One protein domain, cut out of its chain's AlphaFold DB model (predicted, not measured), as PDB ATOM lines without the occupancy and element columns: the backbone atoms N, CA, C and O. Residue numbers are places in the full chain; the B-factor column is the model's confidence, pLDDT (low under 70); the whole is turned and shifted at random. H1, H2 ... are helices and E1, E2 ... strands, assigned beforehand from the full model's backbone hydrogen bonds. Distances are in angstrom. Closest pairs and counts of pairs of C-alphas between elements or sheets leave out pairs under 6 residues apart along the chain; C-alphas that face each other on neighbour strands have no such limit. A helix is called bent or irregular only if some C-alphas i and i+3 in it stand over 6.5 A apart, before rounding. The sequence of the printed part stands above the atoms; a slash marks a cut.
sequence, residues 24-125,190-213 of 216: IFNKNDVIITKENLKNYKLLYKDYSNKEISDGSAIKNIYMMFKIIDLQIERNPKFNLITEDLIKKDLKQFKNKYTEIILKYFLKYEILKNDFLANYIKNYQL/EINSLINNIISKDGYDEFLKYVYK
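Overview. This is residues 24 to 125 and 190 to 213 of the 216 residues of an uncharacterized protein of Pelagibacteraceae bacterium (UniProt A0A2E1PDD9). Two long helices, H2 and H4, cross as an X in the core of a rounded helical body. H1 packs on both near their first residues, H3 packs on H4, H6 packs on H2 and H4, and the small hairpin E1 and E2 sits at the rim over H2, with H5 near H2, H4 and H6. The printed part has 126 residues, with two named strands and then six named helices in the order E1 E2 H1 H2 H3 H4 H5 H6; the sheet, E1 - E2, is antiparallel. The class is mostly helix, and the whole is compact, with a radius of gyration of the C-alphas of 14.3 A and spans of 38 by 31 by 30 A.

Along the chain. E1, residues 24 to 27, begins at C-alpha 24 (334.205, 318.963, 381.582) and is 10.6 A long. E2, residues 30 to 33, is 10.2 A long, and H1, residues 34 to 48, is 20.8 A. H2, residues 54 to 74, is the longest helix at 30.0 A and begins at C-alpha 54 (327.696, 323.042, 388.194). H3, residues 76 to 93, is 24.9 A long; it is irregular, with C-alphas 85 and 88 7.3 A apart, and has a kink of 53 degrees near residue 86. H4, residues 99 to 118, is 28.6 A long, H5, residues 190 to 202, is 18.1 A, and H6, residues 204 to 211, is 11.0 A and ends at C-alpha 211 (340.628, 309.648, 409.790).

Arrangement. H2 and H4 are the hub, touching four helices each. They touch each other about perpendicular, at 75 degrees, the closest C-alphas being those of Met 64 and Tyr 108, 6.1 A apart. H1 touches H2 about perpendicular, at 87 degrees, closest at the C-alphas of Leu 37 and Ala 57, 6.7 A. H3 touches H4 at a steep tilt of 60 degrees, opposite ways, closest at C-alphas Thr 82 and Lys 107, 6.5 A. H6 touches H4, closest at C-alphas Phe 115 and Val 211, 6.0 A. H4 and H5 are near each other, with 7 pairs of C-alphas within 10 A. In the hairpin E1 and E2, N 32 and O 25 are 2.9 A apart, within hydrogen-bond range. Every O i to N i+4 pair is within hydrogen-bond range in H1, H2, H4 and H5, against 10 of 14 in H3 and 2 of 4 in H6.

Size, cuts and confidence. The C-alphas farthest apart are those of Asn 95 and Gln 124, 42.4 A. Residues 126 to 189 are not printed, and C-alphas 125 and 190 across this cut are 14.3 A apart. The links that are printed whole are tight. The mean pLDDT of the printed part is 85.3, with residues 120 to 125, 202 to 206 and 208 to 213 under 70.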
ATOM      1  N   ILE A  24     334.536 317.573 381.230       93.31
ATOM      2  CA  ILE A  24     334.205 318.963 381.582       93.31
ATOM      3  C   ILE A  24     335.248 319.592 382.511       93.31
ATOM      4  O   ILE A  24     335.285 320.809 382.671       93.31
ATOM      5  N   PHE A  25     336.089 318.770 383.146       92.00
ATOM      6  CA  PHE A  25     337.168 319.210 384.023       92.00
ATOM      7  C   PHE A  25     338.260 318.134 384.099       92.00
ATOM      8  O   PHE A  25     337.966 316.943 384.206       92.00
ATOM      9  N   ASN A  26     339.523 318.559 384.075       91.69
ATOM     10  CA  ASN A  26     340.696 317.715 384.298       91.69
ATOM     11  C   ASN A  26     341.734 318.534 385.077       91.69
ATOM     12  O   ASN A  26     342.097 319.629 384.642       91.69
ATOM     13  N   LYS A  27     342.184 318.036 386.233       89.00
ATOM     14  CA  LYS A  27     343.238 318.670 387.036       89.00
ATOM     15  C   LYS A  27     343.880 317.667 387.989       89.00
ATOM     16  O   LYS A  27     343.162 317.023 388.745       89.00
ATOM     17  N   ASN A  28     345.216 317.635 388.033       84.44
ATOM     18  CA  ASN A  28     345.989 316.784 388.949       84.44
ATOM     19  C   ASN A  28     345.476 315.329 388.926       84.44
ATOM     20  O   ASN A  28     345.061 314.809 389.959       84.44
ATOM     21  N   ASP A  29     345.404 314.759 387.720       85.75
ATOM     22  CA  ASP A  29     344.954 313.393 387.404       85.75
ATOM     23  C   ASP A  29     343.474 313.073 387.710       85.75
ATOM     24  O   ASP A  29     342.946 312.056 387.262       85.75
ATOM     25  N   VAL A  30     342.747 313.992 388.354       89.81
ATOM     26  CA  VAL A  30     341.298 313.902 388.562       89.81
ATOM     27  C   VAL A  30     340.551 314.391 387.316       89.81
ATOM     28  O   VAL A  30     340.505 315.591 387.022       89.81
ATOM     29  N   ILE A  31     339.916 313.452 386.611       91.62
ATOM     30  CA  ILE A  31     339.059 313.697 385.443       91.62
ATOM     31  C   ILE A  31     337.584 313.642 385.866       91.62
ATOM     32  O   ILE A  31     337.153 312.705 386.534       91.62
ATOM     33  N   ILE A  32     336.792 314.631 385.444       93.69
ATOM     34  CA  ILE A  32     335.344 314.694 385.683       93.69
ATOM     35  C   ILE A  32     334.627 314.870 384.346       93.69
ATOM     36  O   ILE A  32     334.937 315.773 383.564       93.69
ATOM     37  N   THR A  33     333.630 314.024 384.104       95.31
ATOM     38  CA  THR A  33     332.804 314.056 382.893       95.31
ATOM     39  C   THR A  33     331.407 314.632 383.134       95.31
ATOM     40  O   THR A  33     330.929 314.743 384.267       95.31
ATOM     41  N   LYS A  34     330.707 314.940 382.042       94.56
ATOM     42  CA  LYS A  34     329.296 315.346 382.023       94.56
ATOM     43  C   LYS A  34     328.373 314.327 382.703       94.56
ATOM     44  O   LYS A  34     327.432 314.725 383.390       94.56
ATOM     45  N   GLU A  35     328.657 313.026 382.583       93.88
ATOM     46  CA  GLU A  35     327.898 311.994 383.299       93.88
ATOM     47  C   GLU A  35     328.180 312.021 384.807       93.88
ATOM     48  O   GLU A  35     327.237 311.924 385.597       93.88
ATOM     49  N   ASN A  36     329.441 312.211 385.218       95.25
ATOM     50  CA  ASN A  36     329.798 312.345 386.633       95.25
ATOM     51  C   ASN A  36     329.044 313.517 387.279       95.25
ATOM     52  O   ASN A  36     328.443 313.348 388.340       95.25
ATOM     53  N   LEU A  37     329.011 314.672 386.606       96.25
ATOM     54  CA  LEU A  37     328.262 315.850 387.046       96.25
ATOM     55  C   LEU A  37     326.754 315.576 387.137       96.25
ATOM     56  O   LEU A  37     326.148 315.855 388.170       96.25
ATOM     57  N   LYS A  38     326.147 314.993 386.094       95.94
ATOM     58  CA  LYS A  38     324.711 314.659 386.074       95.94
ATOM     59  C   LYS A  38     324.326 313.720 387.223       95.94
ATOM     60  O   LYS A  38     323.348 313.981 387.923       95.94
ATOM     61  N   ASN A  39     325.102 312.657 387.437       96.12
ATOM     62  CA  ASN A  39     324.861 311.686 388.506       96.12
ATOM     63  C   ASN A  39     325.058 312.302 389.893       96.12
ATOM     64  O   ASN A  39     324.226 312.090 390.771       96.12
ATOM     65  N   TYR A  40     326.117 313.096 390.088       96.50
ATOM     66  CA  TYR A  40     326.366 313.755 391.370       96.50
ATOM     67  C   TYR A  40     325.275 314.771 391.706       96.50
ATOM     68  O   TYR A  40     324.830 314.815 392.845       96.50
ATOM     69  N   LYS A  41     324.796 315.556 390.731       96.38
ATOM     70  CA  LYS A  41     323.694 316.509 390.946       96.38
ATOM     71  C   LYS A  41     322.396 315.815 391.351       96.38
ATOM     72  O   LYS A  41     321.740 316.279 392.279       96.38
ATOM     73  N   LEU A  42     322.060 314.696 390.706       96.12
ATOM     74  CA  LEU A  42     320.902 313.880 391.079       96.12
ATOM     75  C   LEU A  42     321.049 313.335 392.510       96.12
ATOM     76  O   LEU A  42     320.196 313.598 393.351       96.12
ATOM     77  N   LEU A  43     322.173 312.674 392.810       94.94
ATOM     78  CA  LEU A  43     322.460 312.112 394.134       94.94
ATOM     79  C   LEU A  43     322.458 313.197 395.224       94.94
ATOM     80  O   LEU A  43     321.822 313.028 396.262       94.94
ATOM     81  N   TYR A  44     323.104 314.340 394.980       91.19
ATOM     82  CA  TYR A  44     323.129 315.475 395.904       91.19
ATOM     83  C   TYR A  44     321.722 316.013 396.186       91.19
ATOM     84  O   TYR A  44     321.405 316.297 397.344       91.19
ATOM     85  N   LYS A  45     320.861 316.108 395.166       90.81
ATOM     86  CA  LYS A  45     319.455 316.497 395.330       90.81
ATOM     87  C   LYS A  45     318.674 315.473 396.147       90.81
ATOM     88  O   LYS A  45     317.954 315.861 397.059       90.81
ATOM     89  N   ASP A  46     318.847 314.187 395.867       89.94
ATOM     90  CA  ASP A  46     318.197 313.100 396.606       89.94
ATOM     91  C   ASP A  46     318.648 313.011 398.078       89.94
ATOM     92  O   ASP A  46     317.861 312.625 398.938       89.94
ATOM     93  N   TYR A  47     319.900 313.372 398.375       85.25
ATOM     94  CA  TYR A  47     320.478 313.336 399.722       85.25
ATOM     95  C   TYR A  47     320.190 314.611 400.540       85.25
ATOM     96  O   TYR A  47     319.890 314.531 401.729       85.25
ATOM     97  N   SER A  48     320.293 315.794 399.921       79.94
ATOM     98  CA  SER A  48     320.209 317.102 400.603       79.94
ATOM     99  C   SER A  48     318.900 317.864 400.374       79.94
ATOM    100  O   SER A  48     318.719 318.944 400.936       79.94
ATOM    101  N   ASN A  49     318.009 317.330 399.532       81.88
ATOM    102  CA  ASN A  49     316.770 317.965 399.077       81.88
ATOM    103  C   ASN A  49     316.972 319.329 398.372       81.88
ATOM    104  O   ASN A  49     316.059 320.156 398.331       81.88
ATOM    105  N   LYS A  50     318.166 319.592 397.810       83.62
ATOM    106  CA  LYS A  50     318.504 320.861 397.138       83.62
ATOM    107  C   LYS A  50     319.229 320.684 395.808       83.62
ATOM    108  O   LYS A  50     320.008 319.758 395.611       83.62
ATOM    109  N   GLU A  51     318.985 321.626 394.901       90.31
ATOM    110  CA  GLU A  51     319.773 321.792 393.678       90.31
ATOM    111  C   GLU A  51     321.167 322.356 393.988       90.31
ATOM    112  O   GLU A  51     321.364 323.072 394.971       90.31
ATOM    113  N   ILE A  52     322.132 322.078 393.110       90.69
ATOM    114  CA  ILE A  52     323.509 322.576 393.212       90.69
ATOM    115  C   ILE A  52     324.003 323.095 391.854       90.69
ATOM    116  O   ILE A  52     323.715 322.517 390.800       90.69
ATOM    117  N   SER A  53     324.738 324.211 391.866       93.88
ATOM    118  CA  SER A  53     325.337 324.782 390.655       93.88
ATOM    119  C   SER A  53     326.480 323.907 390.135       93.88
ATOM    120  O   SER A  53     327.152 323.219 390.905       93.88
ATOM    121  N   ASP A  54     326.726 323.944 388.826       93.56
ATOM    122  CA  ASP A  54     327.696 323.042 388.194       93.56
ATOM    123  C   ASP A  54     329.123 323.278 388.709       93.56
ATOM    124  O   ASP A  54     329.825 322.319 389.012       93.56
ATOM    125  N   GLY A  55     329.525 324.535 388.930       92.06
ATOM    126  CA  GLY A  55     330.826 324.860 389.529       92.06
ATOM    127  C   GLY A  55     330.994 324.324 390.958       92.06
ATOM    128  O   GLY A  55     332.050 323.787 391.295       92.06
ATOM    129  N   SER A  56     329.944 324.397 391.785       90.25
ATOM    130  CA  SER A  56     329.951 323.826 393.140       90.25
ATOM    131  C   SER A  56     329.980 322.295 393.113       90.25
ATOM    132  O   SER A  56     330.711 321.678 393.885       90.25
ATOM    133  N   ALA A  57     329.237 321.673 392.194       94.19
ATOM    134  CA  ALA A  57     329.247 320.228 392.001       94.19
ATOM    135  C   ALA A  57     330.616 319.725 391.514       94.19
ATOM    136  O   ALA A  57     331.156 318.796 392.105       94.19
ATOM    137  N   ILE A  58     331.229 320.373 390.517       94.50
ATOM    138  CA  ILE A  58     332.583 320.051 390.030       94.50
ATOM    139  C   ILE A  58     333.612 320.181 391.165       94.50
ATOM    140  O   ILE A  58     334.417 319.268 391.349       94.50
ATOM    141  N   LYS A  59     333.557 321.252 391.979       91.12
ATOM    142  CA  LYS A  59     334.427 321.407 393.164       91.12
ATOM    143  C   LYS A  59     334.257 320.238 394.143       91.12
ATOM    144  O   LYS A  59     335.257 319.686 394.605       91.12
ATOM    145  N   ASN A  60     333.016 319.856 394.448       91.75
ATOM    146  CA  ASN A  60     332.733 318.763 395.374       91.75
ATOM    147  C   ASN A  60     333.196 317.404 394.825       91.75
ATOM    148  O   ASN A  60     333.831 316.660 395.562       91.75
ATOM    149  N   ILE A  61     332.936 317.093 393.548       95.31
ATOM    150  CA  ILE A  61     333.382 315.844 392.906       95.31
ATOM    151  C   ILE A  61     334.915 315.769 392.891       95.31
ATOM    152  O   ILE A  61     335.467 314.738 393.259       95.31
ATOM    153  N   TYR A  62     335.605 316.860 392.532       93.38
ATOM    154  CA  TYR A  62     337.074 316.916 392.530       93.38
ATOM    155  C   TYR A  62     337.661 316.628 393.916       93.38
ATOM    156  O   TYR A  62     338.575 315.817 394.053       93.38
ATOM    157  N   MET A  63     337.113 317.272 394.951       90.81
ATOM    158  CA  MET A  63     337.507 317.046 396.341       90.81
ATOM    159  C   MET A  63     337.229 315.601 396.780       90.81
ATOM    160  O   MET A  63     338.092 314.970 397.383       90.81
ATOM    161  N   MET A  64     336.042 315.085 396.458       93.69
ATOM    162  CA  MET A  64     335.589 313.736 396.791       93.69
ATOM    163  C   MET A  64     336.495 312.669 396.168       93.69
ATOM    164  O   MET A  64     336.983 311.812 396.894       93.69
ATOM    165  N   PHE A  65     336.769 312.744 394.861       94.38
ATOM    166  CA  PHE A  65     337.694 311.832 394.177       94.38
ATOM    167  C   PHE A  65     339.083 311.902 394.822       94.38
ATOM    168  O   PHE A  65     339.522 310.928 395.428       94.38
ATOM    169  N   LYS A  66     339.693 313.096 394.864       91.44
ATOM    170  CA  LYS A  66     341.048 313.286 395.398       91.44
ATOM    171  C   LYS A  66     341.237 312.782 396.836       91.44
ATOM    172  O   LYS A  66     342.294 312.243 397.153       91.44
ATOM    173  N   ILE A  67     340.254 312.971 397.716       89.62
ATOM    174  CA  ILE A  67     340.324 312.495 399.107       89.62
ATOM    175  C   ILE A  67     340.240 310.966 399.176       89.62
ATOM    176  O   ILE A  67     340.981 310.359 399.948       89.62
ATOM    177  N   ILE A  68     339.371 310.341 398.376       91.94
ATOM    178  CA  ILE A  68     339.247 308.880 398.330       91.94
ATOM    179  C   ILE A  68     340.491 308.236 397.723       91.94
ATOM    180  O   ILE A  68     341.000 307.280 398.304       91.94
ATOM    181  N   ASP A  69     341.029 308.788 396.638       91.62
ATOM    182  CA  ASP A  69     342.221 308.256 395.972       91.62
ATOM    183  C   ASP A  69     343.441 308.280 396.911       91.62
ATOM    184  O   ASP A  69     344.059 307.241 397.151       91.62
ATOM    185  N   LEU A  70     343.710 309.427 397.554       88.56
ATOM    186  CA  LEU A  70     344.779 309.567 398.556       88.56
ATOM    187  C   LEU A  70     344.575 308.653 399.778       88.56
ATOM    188  O   LEU A  70     345.547 308.184 400.375       88.56
ATOM    189  N   GLN A  71     343.328 308.391 400.181       86.62
ATOM    190  CA  GLN A  71     343.042 307.486 401.294       86.62
ATOM    191  C   GLN A  71     343.250 306.015 400.909       86.62
ATOM    192  O   GLN A  71     343.754 305.246 401.727       86.62
ATOM    193  N   ILE A  72     342.897 305.617 399.683       88.81
ATOM    194  CA  ILE A  72     343.118 304.257 399.170       88.81
ATOM    195  C   ILE A  72     344.616 303.996 398.970       88.81
ATOM    196  O   ILE A  72     345.097 302.941 399.379       88.81
ATOM    197  N   GLU A  73     345.355 304.960 398.412       87.81
ATOM    198  CA  GLU A  73     346.816 304.912 398.248       87.81
ATOM    199  C   GLU A  73     347.527 304.708 399.596       87.81
ATOM    200  O   GLU A  73     348.327 303.787 399.762       87.81
ATOM    201  N   ARG A  74     347.216 305.560 400.581       85.75
ATOM    202  CA  ARG A  74     347.943 305.622 401.861       85.75
ATOM    203  C   ARG A  74     347.424 304.645 402.917       85.75
ATOM    204  O   ARG A  74     348.141 304.341 403.868       85.75
ATOM    205  N   ASN A  75     346.191 304.155 402.780       82.56
ATOM    206  CA  ASN A  75     345.604 303.136 403.648       82.56
ATOM    207  C   ASN A  75     344.739 302.137 402.844       82.56
ATOM    208  O   ASN A  75     343.509 302.197 402.903       82.56
ATOM    209  N   PRO A  76     345.338 301.146 402.157       83.50
ATOM    210  CA  PRO A  76     344.588 300.163 401.365       83.50
ATOM    211  C   PRO A  76     343.516 299.376 402.145       83.50
ATOM    212  O   PRO A  76     342.534 298.928 401.550       83.50
ATOM    213  N   LYS A  77     343.637 299.249 403.479       85.94
ATOM    214  CA  LYS A  77     342.588 298.647 404.326       85.94
ATOM    215  C   LYS A  77     341.280 299.436 404.300       85.94
ATOM    216  O   LYS A  77     340.217 298.819 404.316       85.94
ATOM    217  N   PHE A  78     341.344 300.769 404.227       86.75
ATOM    218  CA  PHE A  78     340.152 301.611 404.099       86.75
ATOM    219  C   PHE A  78     339.318 301.185 402.892       86.75
ATOM    220  O   PHE A  78     338.093 301.120 402.995       86.75
ATOM    221  N   ASN A  79     339.964 300.842 401.770       89.31
ATOM    222  CA  ASN A  79     339.250 300.398 400.583       89.31
ATOM    223  C   ASN A  79     338.427 299.136 400.870       89.31
ATOM    224  O   ASN A  79     337.223 299.143 400.630       89.31
ATOM    225  N   LEU A  80     339.066 298.105 401.434       86.06
ATOM    226  CA  LEU A  80     338.450 296.812 401.756       86.06
ATOM    227  C   LEU A  80     337.287 296.962 402.746       86.06
ATOM    228  O   LEU A  80     336.179 296.518 402.461       86.06
ATOM    229  N   ILE A  81     337.525 297.638 403.874       87.19
ATOM    230  CA  ILE A  81     336.525 297.814 404.936       87.19
ATOM    231  C   ILE A  81     335.320 298.608 404.416       87.19
ATOM    232  O   ILE A  81     334.175 298.261 404.702       87.19
ATOM    233  N   THR A  82     335.551 299.645 403.605       91.31
ATOM    234  CA  THR A  82     334.441 300.428 403.050       91.31
ATOM    235  C   THR A  82     333.682 299.738 401.925       91.31
ATOM    236  O   THR A  82     332.498 300.029 401.805       91.31
ATOM    237  N   GLU A  83     334.273 298.824 401.139       91.75
ATOM    238  CA  GLU A  83     333.496 298.042 400.158       91.75
ATOM    239  C   GLU A  83     332.371 297.260 400.841       91.75
ATOM    240  O   GLU A  83     331.223 297.355 400.410       91.75
ATOM    241  N   ASP A  84     332.667 296.517 401.914       89.06
ATOM    242  CA  ASP A  84     331.653 295.694 402.584       89.06
ATOM    243  C   ASP A  84     330.595 296.532 403.318       89.06
ATOM    244  O   ASP A  84     329.424 296.147 403.321       89.06
ATOM    245  N   LEU A  85     330.957 297.712 403.845       91.00
ATOM    246  CA  LEU A  85     329.994 298.666 404.415       91.00
ATOM    247  C   LEU A  85     329.000 299.189 403.359       91.00
ATOM    248  O   LEU A  85     327.794 299.171 403.596       91.00
ATOM    249  N   ILE A  86     329.479 299.624 402.186       95.12
ATOM    250  CA  ILE A  86     328.634 300.265 401.154       95.12
ATOM    251  C   ILE A  86     327.935 299.266 400.215       95.12
ATOM    252  O   ILE A  86     327.033 299.637 399.464       95.12
ATOM    253  N   LYS A  87     328.328 297.986 400.244       94.75
ATOM    254  CA  LYS A  87     327.871 296.893 399.361       94.75
ATOM    255  C   LYS A  87     326.353 296.796 399.213       94.75
ATOM    256  O   LYS A  87     325.839 296.529 398.124       94.75
ATOM    257  N   LYS A  88     325.632 297.004 400.319       94.50
ATOM    258  CA  LYS A  88     324.164 296.984 400.362       94.50
ATOM    259  C   LYS A  88     323.577 298.153 399.571       94.50
ATOM    260  O   LYS A  88     322.694 297.938 398.743       94.50
ATOM    261  N   ASP A  89     324.098 299.356 399.785       93.81
ATOM    262  CA  ASP A  89     323.600 300.583 399.165       93.81
ATOM    263  C   ASP A  89     323.963 300.645 397.676       93.81
ATOM    264  O   ASP A  89     323.114 300.995 396.856       93.81
ATOM    265  N   LEU A  90     325.160 300.175 397.291       94.62
ATOM    266  CA  LEU A  90     325.509 299.948 395.883       94.62
ATOM    267  C   LEU A  90     324.474 299.036 395.201       94.62
ATOM    268  O   LEU A  90     323.925 299.389 394.158       94.62
ATOM    269  N   LYS A  91     324.126 297.895 395.817       94.62
ATOM    270  CA  LYS A  91     323.102 296.976 395.285       94.62
ATOM    271  C   LYS A  91     321.697 297.596 395.250       94.62
ATOM    272  O   LYS A  91     320.926 297.268 394.348       94.62
ATOM    273  N   GLN A  92     321.361 298.463 396.205       95.44
ATOM    274  CA  GLN A  92     320.059 299.131 396.297       95.44
ATOM    275  C   GLN A  92     319.888 300.236 395.241       95.44
ATOM    276  O   GLN A  92     318.812 300.359 394.657       95.44
ATOM    277  N   PHE A  93     320.936 301.018 394.965       93.56
ATOM    278  CA  PHE A  93     320.850 302.225 394.133       93.56
ATOM    279  C   PHE A  93     321.524 302.121 392.750       93.56
ATOM    280  O   PHE A  93     321.450 303.080 391.981       93.56
ATOM    281  N   LYS A  94     322.098 300.965 392.375       90.12
ATOM    282  CA  LYS A  94     322.757 300.719 391.066       90.12
ATOM    283  C   LYS A  94     321.963 301.110 389.807       90.12
ATOM    284  O   LYS A  94     322.557 301.329 388.760       90.12
ATOM    285  N   ASN A  95     320.631 301.166 389.886       92.00
ATOM    286  CA  ASN A  95     319.761 301.532 388.761       92.00
ATOM    287  C   ASN A  95     319.468 303.047 388.699       92.00
ATOM    288  O   ASN A  95     318.795 303.491 387.773       92.00
ATOM    289  N   LYS A  96     319.906 303.829 389.698       91.88
ATOM    290  CA  LYS A  96     319.597 305.260 389.850       91.88
ATOM    291  C   LYS A  96     320.825 306.161 389.694       91.88
ATOM    292  O   LYS A  96     320.690 307.274 389.196       91.88
ATOM    293  N   TYR A  97     322.005 305.679 390.087       93.94
ATOM    294  CA  TYR A  97     323.270 306.401 389.939       93.94
ATOM    295  C   TYR A  97     324.367 305.469 389.404       93.94
ATOM    296  O   TYR A  97     324.410 304.292 389.764       93.94
ATOM    297  N   THR A  98     325.298 306.003 388.613       93.06
ATOM    298  CA  THR A  98     326.549 305.318 388.234       93.06
ATOM    299  C   THR A  98     327.314 304.843 389.469       93.06
ATOM    300  O   THR A  98     327.496 305.632 390.403       93.06
ATOM    301  N   GLU A  99     327.842 303.612 389.439       93.62
ATOM    302  CA  GLU A  99     328.552 303.017 390.581       93.62
ATOM    303  C   GLU A  99     329.683 303.918 391.089       93.62
ATOM    304  O   GLU A  99     329.748 304.167 392.286       93.62
ATOM    305  N   ILE A 100     330.509 304.483 390.197       93.88
ATOM    306  CA  ILE A 100     331.633 305.367 390.558       93.88
ATOM    307  C   ILE A 100     331.170 306.521 391.461       93.88
ATOM    308  O   ILE A 100     331.707 306.703 392.549       93.88
ATOM    309  N   ILE A 101     330.151 307.284 391.056       96.06
ATOM    310  CA  ILE A 101     329.706 308.448 391.837       96.06
ATOM    311  C   ILE A 101     329.103 308.031 393.177       96.06
ATOM    312  O   ILE A 101     329.433 308.635 394.195       96.06
ATOM    313  N   LEU A 102     328.281 306.981 393.202       96.31
ATOM    314  CA  LEU A 102     327.690 306.479 394.443       96.31
ATOM    315  C   LEU A 102     328.759 305.946 395.411       96.31
ATOM    316  O   LEU A 102     328.737 306.263 396.595       96.31
ATOM    317  N   LYS A 103     329.719 305.173 394.901       96.56
ATOM    318  CA  LYS A 103     330.815 304.553 395.653       96.56
ATOM    319  C   LYS A 103     331.728 305.593 396.289       96.56
ATOM    320  O   LYS A 103     331.970 305.533 397.491       96.56
ATOM    321  N   TYR A 104     332.184 306.574 395.513       96.50
ATOM    322  CA  TYR A 104     333.022 307.656 396.032       96.50
ATOM    323  C   TYR A 104     332.249 308.571 396.991       96.50
ATOM    324  O   TYR A 104     332.812 308.975 398.006       96.50
ATOM    325  N   PHE A 105     330.961 308.833 396.737       95.25
ATOM    326  CA  PHE A 105     330.112 309.587 397.663       95.25
ATOM    327  C   PHE A 105     329.970 308.875 399.012       95.25
ATOM    328  O   PHE A 105     330.280 309.463 400.041       95.25
ATOM    329  N   LEU A 106     329.572 307.599 399.024       94.75
ATOM    330  CA  LEU A 106     329.391 306.841 400.266       94.75
ATOM    331  C   LEU A 106     330.704 306.711 401.055       94.75
ATOM    332  O   LEU A 106     330.704 306.883 402.273       94.75
ATOM    333  N   LYS A 107     331.840 306.487 400.380       94.25
ATOM    334  CA  LYS A 107     333.158 306.481 401.037       94.25
ATOM    335  C   LYS A 107     333.544 307.856 401.593       94.25
ATOM    336  O   LYS A 107     334.121 307.920 402.677       94.25
ATOM    337  N   TYR A 108     333.215 308.948 400.898       92.06
ATOM    338  CA  TYR A 108     333.477 310.306 401.383       92.06
ATOM    339  C   TYR A 108     332.599 310.652 402.587       92.06
ATOM    340  O   TYR A 108     333.100 311.217 403.552       92.06
ATOM    341  N   GLU A 109     331.327 310.246 402.587       88.94
ATOM    342  CA  GLU A 109     330.433 310.408 403.735       88.94
ATOM    343  C   GLU A 109     330.929 309.644 404.971       88.94
ATOM    344  O   GLU A 109     330.882 310.189 406.071       88.94
ATOM    345  N   ILE A 110     331.489 308.437 404.807       88.88
ATOM    346  CA  ILE A 110     332.156 307.705 405.901       88.88
ATOM    347  C   ILE A 110     333.332 308.524 406.460       88.88
ATOM    348  O   ILE A 110     333.353 308.814 407.655       88.88
ATOM    349  N   LEU A 111     334.267 308.972 405.607       86.38
ATOM    350  CA  LEU A 111     335.416 309.779 406.053       86.38
ATOM    351  C   LEU A 111     334.990 311.108 406.698       86.38
ATOM    352  O   LEU A 111     335.588 311.541 407.684       86.38
ATOM    353  N   LYS A 112     333.954 311.756 406.152       84.62
ATOM    354  CA  LYS A 112     333.365 312.986 406.690       84.62
ATOM    355  C   LYS A 112     332.822 312.734 408.093       84.62
ATOM    356  O   LYS A 112     333.143 313.489 409.002       84.62
ATOM    357  N   ASN A 113     332.055 311.665 408.294       81.50
ATOM    358  CA  ASN A 113     331.461 311.344 409.591       81.50
ATOM    359  C   ASN A 113     332.525 310.980 410.641       81.50
ATOM    360  O   ASN A 113     332.442 311.460 411.774       81.50
ATOM    361  N   ASP A 114     333.574 310.243 410.263       78.44
ATOM    362  CA  ASP A 114     334.735 310.002 411.133       78.44
ATOM    363  C   ASP A 114     335.438 311.314 411.524       78.44
ATOM    364  O   ASP A 114     335.745 311.532 412.700       78.44
ATOM    365  N   PHE A 115     335.656 312.222 410.569       79.06
ATOM    366  CA  PHE A 115     336.231 313.543 410.833       79.06
ATOM    367  C   PHE A 115     335.349 314.380 411.778       79.06
ATOM    368  O   PHE A 115     335.860 314.959 412.738       79.06
ATOM    369  N   LEU A 116     334.026 314.392 411.583       76.62
ATOM    370  CA  LEU A 116     333.085 315.077 412.479       76.62
ATOM    371  C   LEU A 116     333.150 314.527 413.910       76.62
ATOM    372  O   LEU A 116     333.241 315.300 414.863       76.62
ATOM    373  N   ALA A 117     333.158 313.202 414.066       73.50
ATOM    374  CA  ALA A 117     333.174 312.558 415.377       73.50
ATOM    375  C   ALA A 117     334.493 312.774 416.149       73.50
ATOM    376  O   ALA A 117     334.478 312.843 417.380       73.50
ATOM    377  N   ASN A 118     335.628 312.886 415.444       71.31
ATOM    378  CA  ASN A 118     336.965 312.852 416.055       71.31
ATOM    379  C   ASN A 118     337.713 314.197 416.045       71.31
ATOM    380  O   ASN A 118     338.423 314.504 417.005       71.31
ATOM    381  N   TYR A 119     337.569 315.012 414.996       70.06
ATOM    382  CA  TYR A 119     338.254 316.304 414.875       70.06
ATOM    383  C   TYR A 119     337.435 317.442 415.488       70.06
ATOM    384  O   TYR A 119     337.908 318.121 416.398       70.06
ATOM    385  N   ILE A 120     336.182 317.612 415.048       65.62
ATOM    386  CA  ILE A 120     335.332 318.746 415.456       65.62
ATOM    387  C   ILE A 120     335.089 318.788 416.971       65.62
ATOM    388  O   ILE A 120     335.057 319.870 417.553       65.62
ATOM    389  N   LYS A 121     335.026 317.626 417.632       62.03
ATOM    390  CA  LYS A 121     334.915 317.515 419.097       62.03
ATOM    391  C   LYS A 121     336.048 318.219 419.870       62.03
ATOM    392  O   LYS A 121     335.860 318.591 421.025       62.03
ATOM    393  N   ASN A 122     337.207 318.410 419.238       60.66
ATOM    394  CA  ASN A 122     338.411 318.988 419.838       60.66
ATOM    395  C   ASN A 122     338.758 320.388 419.286       60.66
ATOM    396  O   ASN A 122     339.816 320.926 419.611       60.66
ATOM    397  N   TYR A 123     337.905 320.978 418.439       65.56
ATOM    398  CA  TYR A 123     338.178 322.245 417.752       65.56
ATOM    399  C   TYR A 123     337.360 323.409 418.339       65.56
ATOM    400  O   TYR A 123     336.215 323.233 418.747       65.56
ATOM    401  N   GLN A 124     337.925 324.622 418.349       65.44
ATOM    402  CA  GLN A 124     337.218 325.843 418.765       65.44
ATOM    403  C   GLN A 124     336.224 326.287 417.680       65.44
ATOM    404  O   GLN A 124     336.627 326.891 416.681       65.44
ATOM    405  N   LEU A 125     334.929 326.013 417.866       68.44
ATOM    406  CA  LEU A 125     333.910 326.282 416.843       68.44
ATOM    407  C   LEU A 125     333.586 327.768 416.677       68.44
ATOM    408  O   LEU A 125     333.052 328.161 415.642       68.44
ATOM    409  N   GLU A 190     323.956 324.708 405.160       85.44
ATOM    410  CA  GLU A 190     325.007 325.567 405.730       85.44
ATOM    411  C   GLU A 190     326.078 324.737 406.456       85.44
ATOM    412  O   GLU A 190     327.269 324.981 406.265       85.44
ATOM    413  N   ILE A 191     325.684 323.697 407.203       84.00
ATOM    414  CA  ILE A 191     326.613 322.785 407.887       84.00
ATOM    415  C   ILE A 191     327.458 321.987 406.881       84.00
ATOM    416  O   ILE A 191     328.682 321.960 407.005       84.00
ATOM    417  N   ASN A 192     326.860 321.374 405.853       80.38
ATOM    418  CA  ASN A 192     327.637 320.634 404.846       80.38
ATOM    419  C   ASN A 192     328.557 321.560 404.023       80.38
ATOM    420  O   ASN A 192     329.681 321.177 403.693       80.38
ATOM    421  N   SER A 193     328.129 322.798 403.747       79.69
ATOM    422  CA  SER A 193     328.969 323.833 403.128       79.69
ATOM    423  C   SER A 193     330.159 324.208 404.023       79.69
ATOM    424  O   SER A 193     331.300 324.218 403.559       79.69
ATOM    425  N   LEU A 194     329.921 324.441 405.320       80.12
ATOM    426  CA  LEU A 194     330.960 324.700 406.320       80.12
ATOM    427  C   LEU A 194     331.998 323.568 406.355       80.12
ATOM    428  O   LEU A 194     333.189 323.838 406.221       80.12
ATOM    429  N   ILE A 195     331.559 322.312 406.463       78.75
ATOM    430  CA  ILE A 195     332.445 321.138 406.539       78.75
ATOM    431  C   ILE A 195     333.319 321.026 405.283       78.75
ATOM    432  O   ILE A 195     334.542 320.947 405.385       78.75
ATOM    433  N   ASN A 196     332.717 321.114 404.094       76.19
ATOM    434  CA  ASN A 196     333.451 321.070 402.827       76.19
ATOM    435  C   ASN A 196     334.459 322.230 402.693       76.19
ATOM    436  O   ASN A 196     335.517 322.066 402.081       76.19
ATOM    437  N   ASN A 197     334.167 323.398 403.274       75.06
ATOM    438  CA  ASN A 197     335.085 324.537 403.294       75.06
ATOM    439  C   ASN A 197     336.213 324.390 404.329       75.06
ATOM    440  O   ASN A 197     337.328 324.794 404.018       75.06
ATOM    441  N   ILE A 198     335.976 323.765 405.491       73.75
ATOM    442  CA  ILE A 198     337.037 323.388 406.448       73.75
ATOM    443  C   ILE A 198     338.026 322.439 405.761       73.75
ATOM    444  O   ILE A 198     339.211 322.745 405.667       73.75
ATOM    445  N   ILE A 199     337.521 321.351 405.169       74.69
ATOM    446  CA  ILE A 199     338.320 320.348 404.445       74.69
ATOM    447  C   ILE A 199     339.101 320.984 403.277       74.69
ATOM    448  O   ILE A 199     340.265 320.658 403.049       74.69
ATOM    449  N   SER A 200     338.489 321.937 402.562       70.12
ATOM    450  CA  SER A 200     339.150 322.686 401.480       70.12
ATOM    451  C   SER A 200     340.232 323.666 401.960       70.12
ATOM    452  O   SER A 200     341.103 324.013 401.165       70.12
ATOM    453  N   LYS A 201     340.141 324.177 403.196       70.31
ATOM    454  CA  LYS A 201     340.979 325.273 403.713       70.31
ATOM    455  C   LYS A 201     342.153 324.770 404.545       70.31
ATOM    456  O   LYS A 201     343.273 325.220 404.327       70.31
ATOM    457  N   ASP A 202     341.888 323.855 405.471       64.75
ATOM    458  CA  ASP A 202     342.907 323.303 406.369       64.75
ATOM    459  C   ASP A 202     343.749 322.231 405.644       64.75
ATOM    460  O   ASP A 202     344.873 321.935 406.040       64.75
ATOM    461  N   GLY A 203     343.248 321.729 404.507       62.94
ATOM    462  CA  GLY A 203     343.987 320.923 403.541       62.94
ATOM    463  C   GLY A 203     343.705 319.426 403.650       62.94
ATOM    464  O   GLY A 203     343.460 318.882 404.727       62.94
ATOM    465  N   TYR A 204     343.768 318.736 402.508       68.81
ATOM    466  CA  TYR A 204     343.454 317.306 402.425       68.81
ATOM    467  C   TYR A 204     344.371 316.451 403.311       68.81
ATOM    468  O   TYR A 204     343.907 315.497 403.925       68.81
ATOM    469  N   ASP A 205     345.649 316.815 403.438       64.56
ATOM    470  CA  ASP A 205     346.591 316.098 404.299       64.56
ATOM    471  C   ASP A 205     346.285 316.265 405.797       64.56
ATOM    472  O   ASP A 205     346.447 315.302 406.545       64.56
ATOM    473  N   GLU A 206     345.782 317.423 406.247       65.56
ATOM    474  CA  GLU A 206     345.306 317.571 407.631       65.56
ATOM    475  C   GLU A 206     344.015 316.782 407.858       65.56
ATOM    476  O   GLU A 206     343.930 316.050 408.838       65.56
ATOM    477  N   PHE A 207     343.046 316.840 406.935       70.06
ATOM    478  CA  PHE A 207     341.822 316.029 407.017       70.06
ATOM    479  C   PHE A 207     342.136 314.533 407.185       70.06
ATOM    480  O   PHE A 207     341.650 313.887 408.117       70.06
ATOM    481  N   LEU A 208     343.007 313.990 406.326       66.62
ATOM    482  CA  LEU A 208     343.350 312.568 406.319       66.62
ATOM    483  C   LEU A 208     344.036 312.119 407.628       66.62
ATOM    484  O   LEU A 208     343.703 311.049 408.143       66.62
ATOM    485  N   LYS A 209     344.911 312.947 408.233       66.94
ATOM    486  CA  LYS A 209     345.602 312.642 409.512       66.94
ATOM    487  C   LYS A 209     344.667 312.209 410.646       66.94
ATOM    488  O   LYS A 209     345.077 311.404 411.486       66.94
ATOM    489  N   TYR A 210     343.441 312.733 410.692       60.97
ATOM    490  CA  TYR A 210     342.480 312.404 411.749       60.97
ATOM    491  C   TYR A 210     341.664 311.144 411.455       60.97
ATOM    492  O   TYR A 210     341.257 310.466 412.397       60.97
ATOM    493  N   VAL A 211     341.480 310.783 410.181       60.72
ATOM    494  CA  VAL A 211     340.628 309.648 409.790       60.72
ATOM    495  C   VAL A 211     341.400 308.320 409.690       60.72
ATOM    496  O   VAL A 211     340.816 307.254 409.871       60.72
ATOM    497  N   TYR A 212     342.732 308.340 409.529       56.12
ATOM    498  CA  TYR A 212     343.557 307.113 409.514       56.12
ATOM    499  C   TYR A 212     343.422 306.204 410.751       56.12
ATOM    500  O   TYR A 212     343.732 305.018 410.664       56.12
ATOM    501  N   LYS A 213     343.034 306.733 411.919       51.81
ATOM    502  CA  LYS A 213     343.201 306.027 413.206       51.81
ATOM    503  C   LYS A 213     342.114 305.000 413.539       51.81
ATOM    504  O   LYS A 213     342.383 304.095 414.333       51.81
TER     505      LYS A 213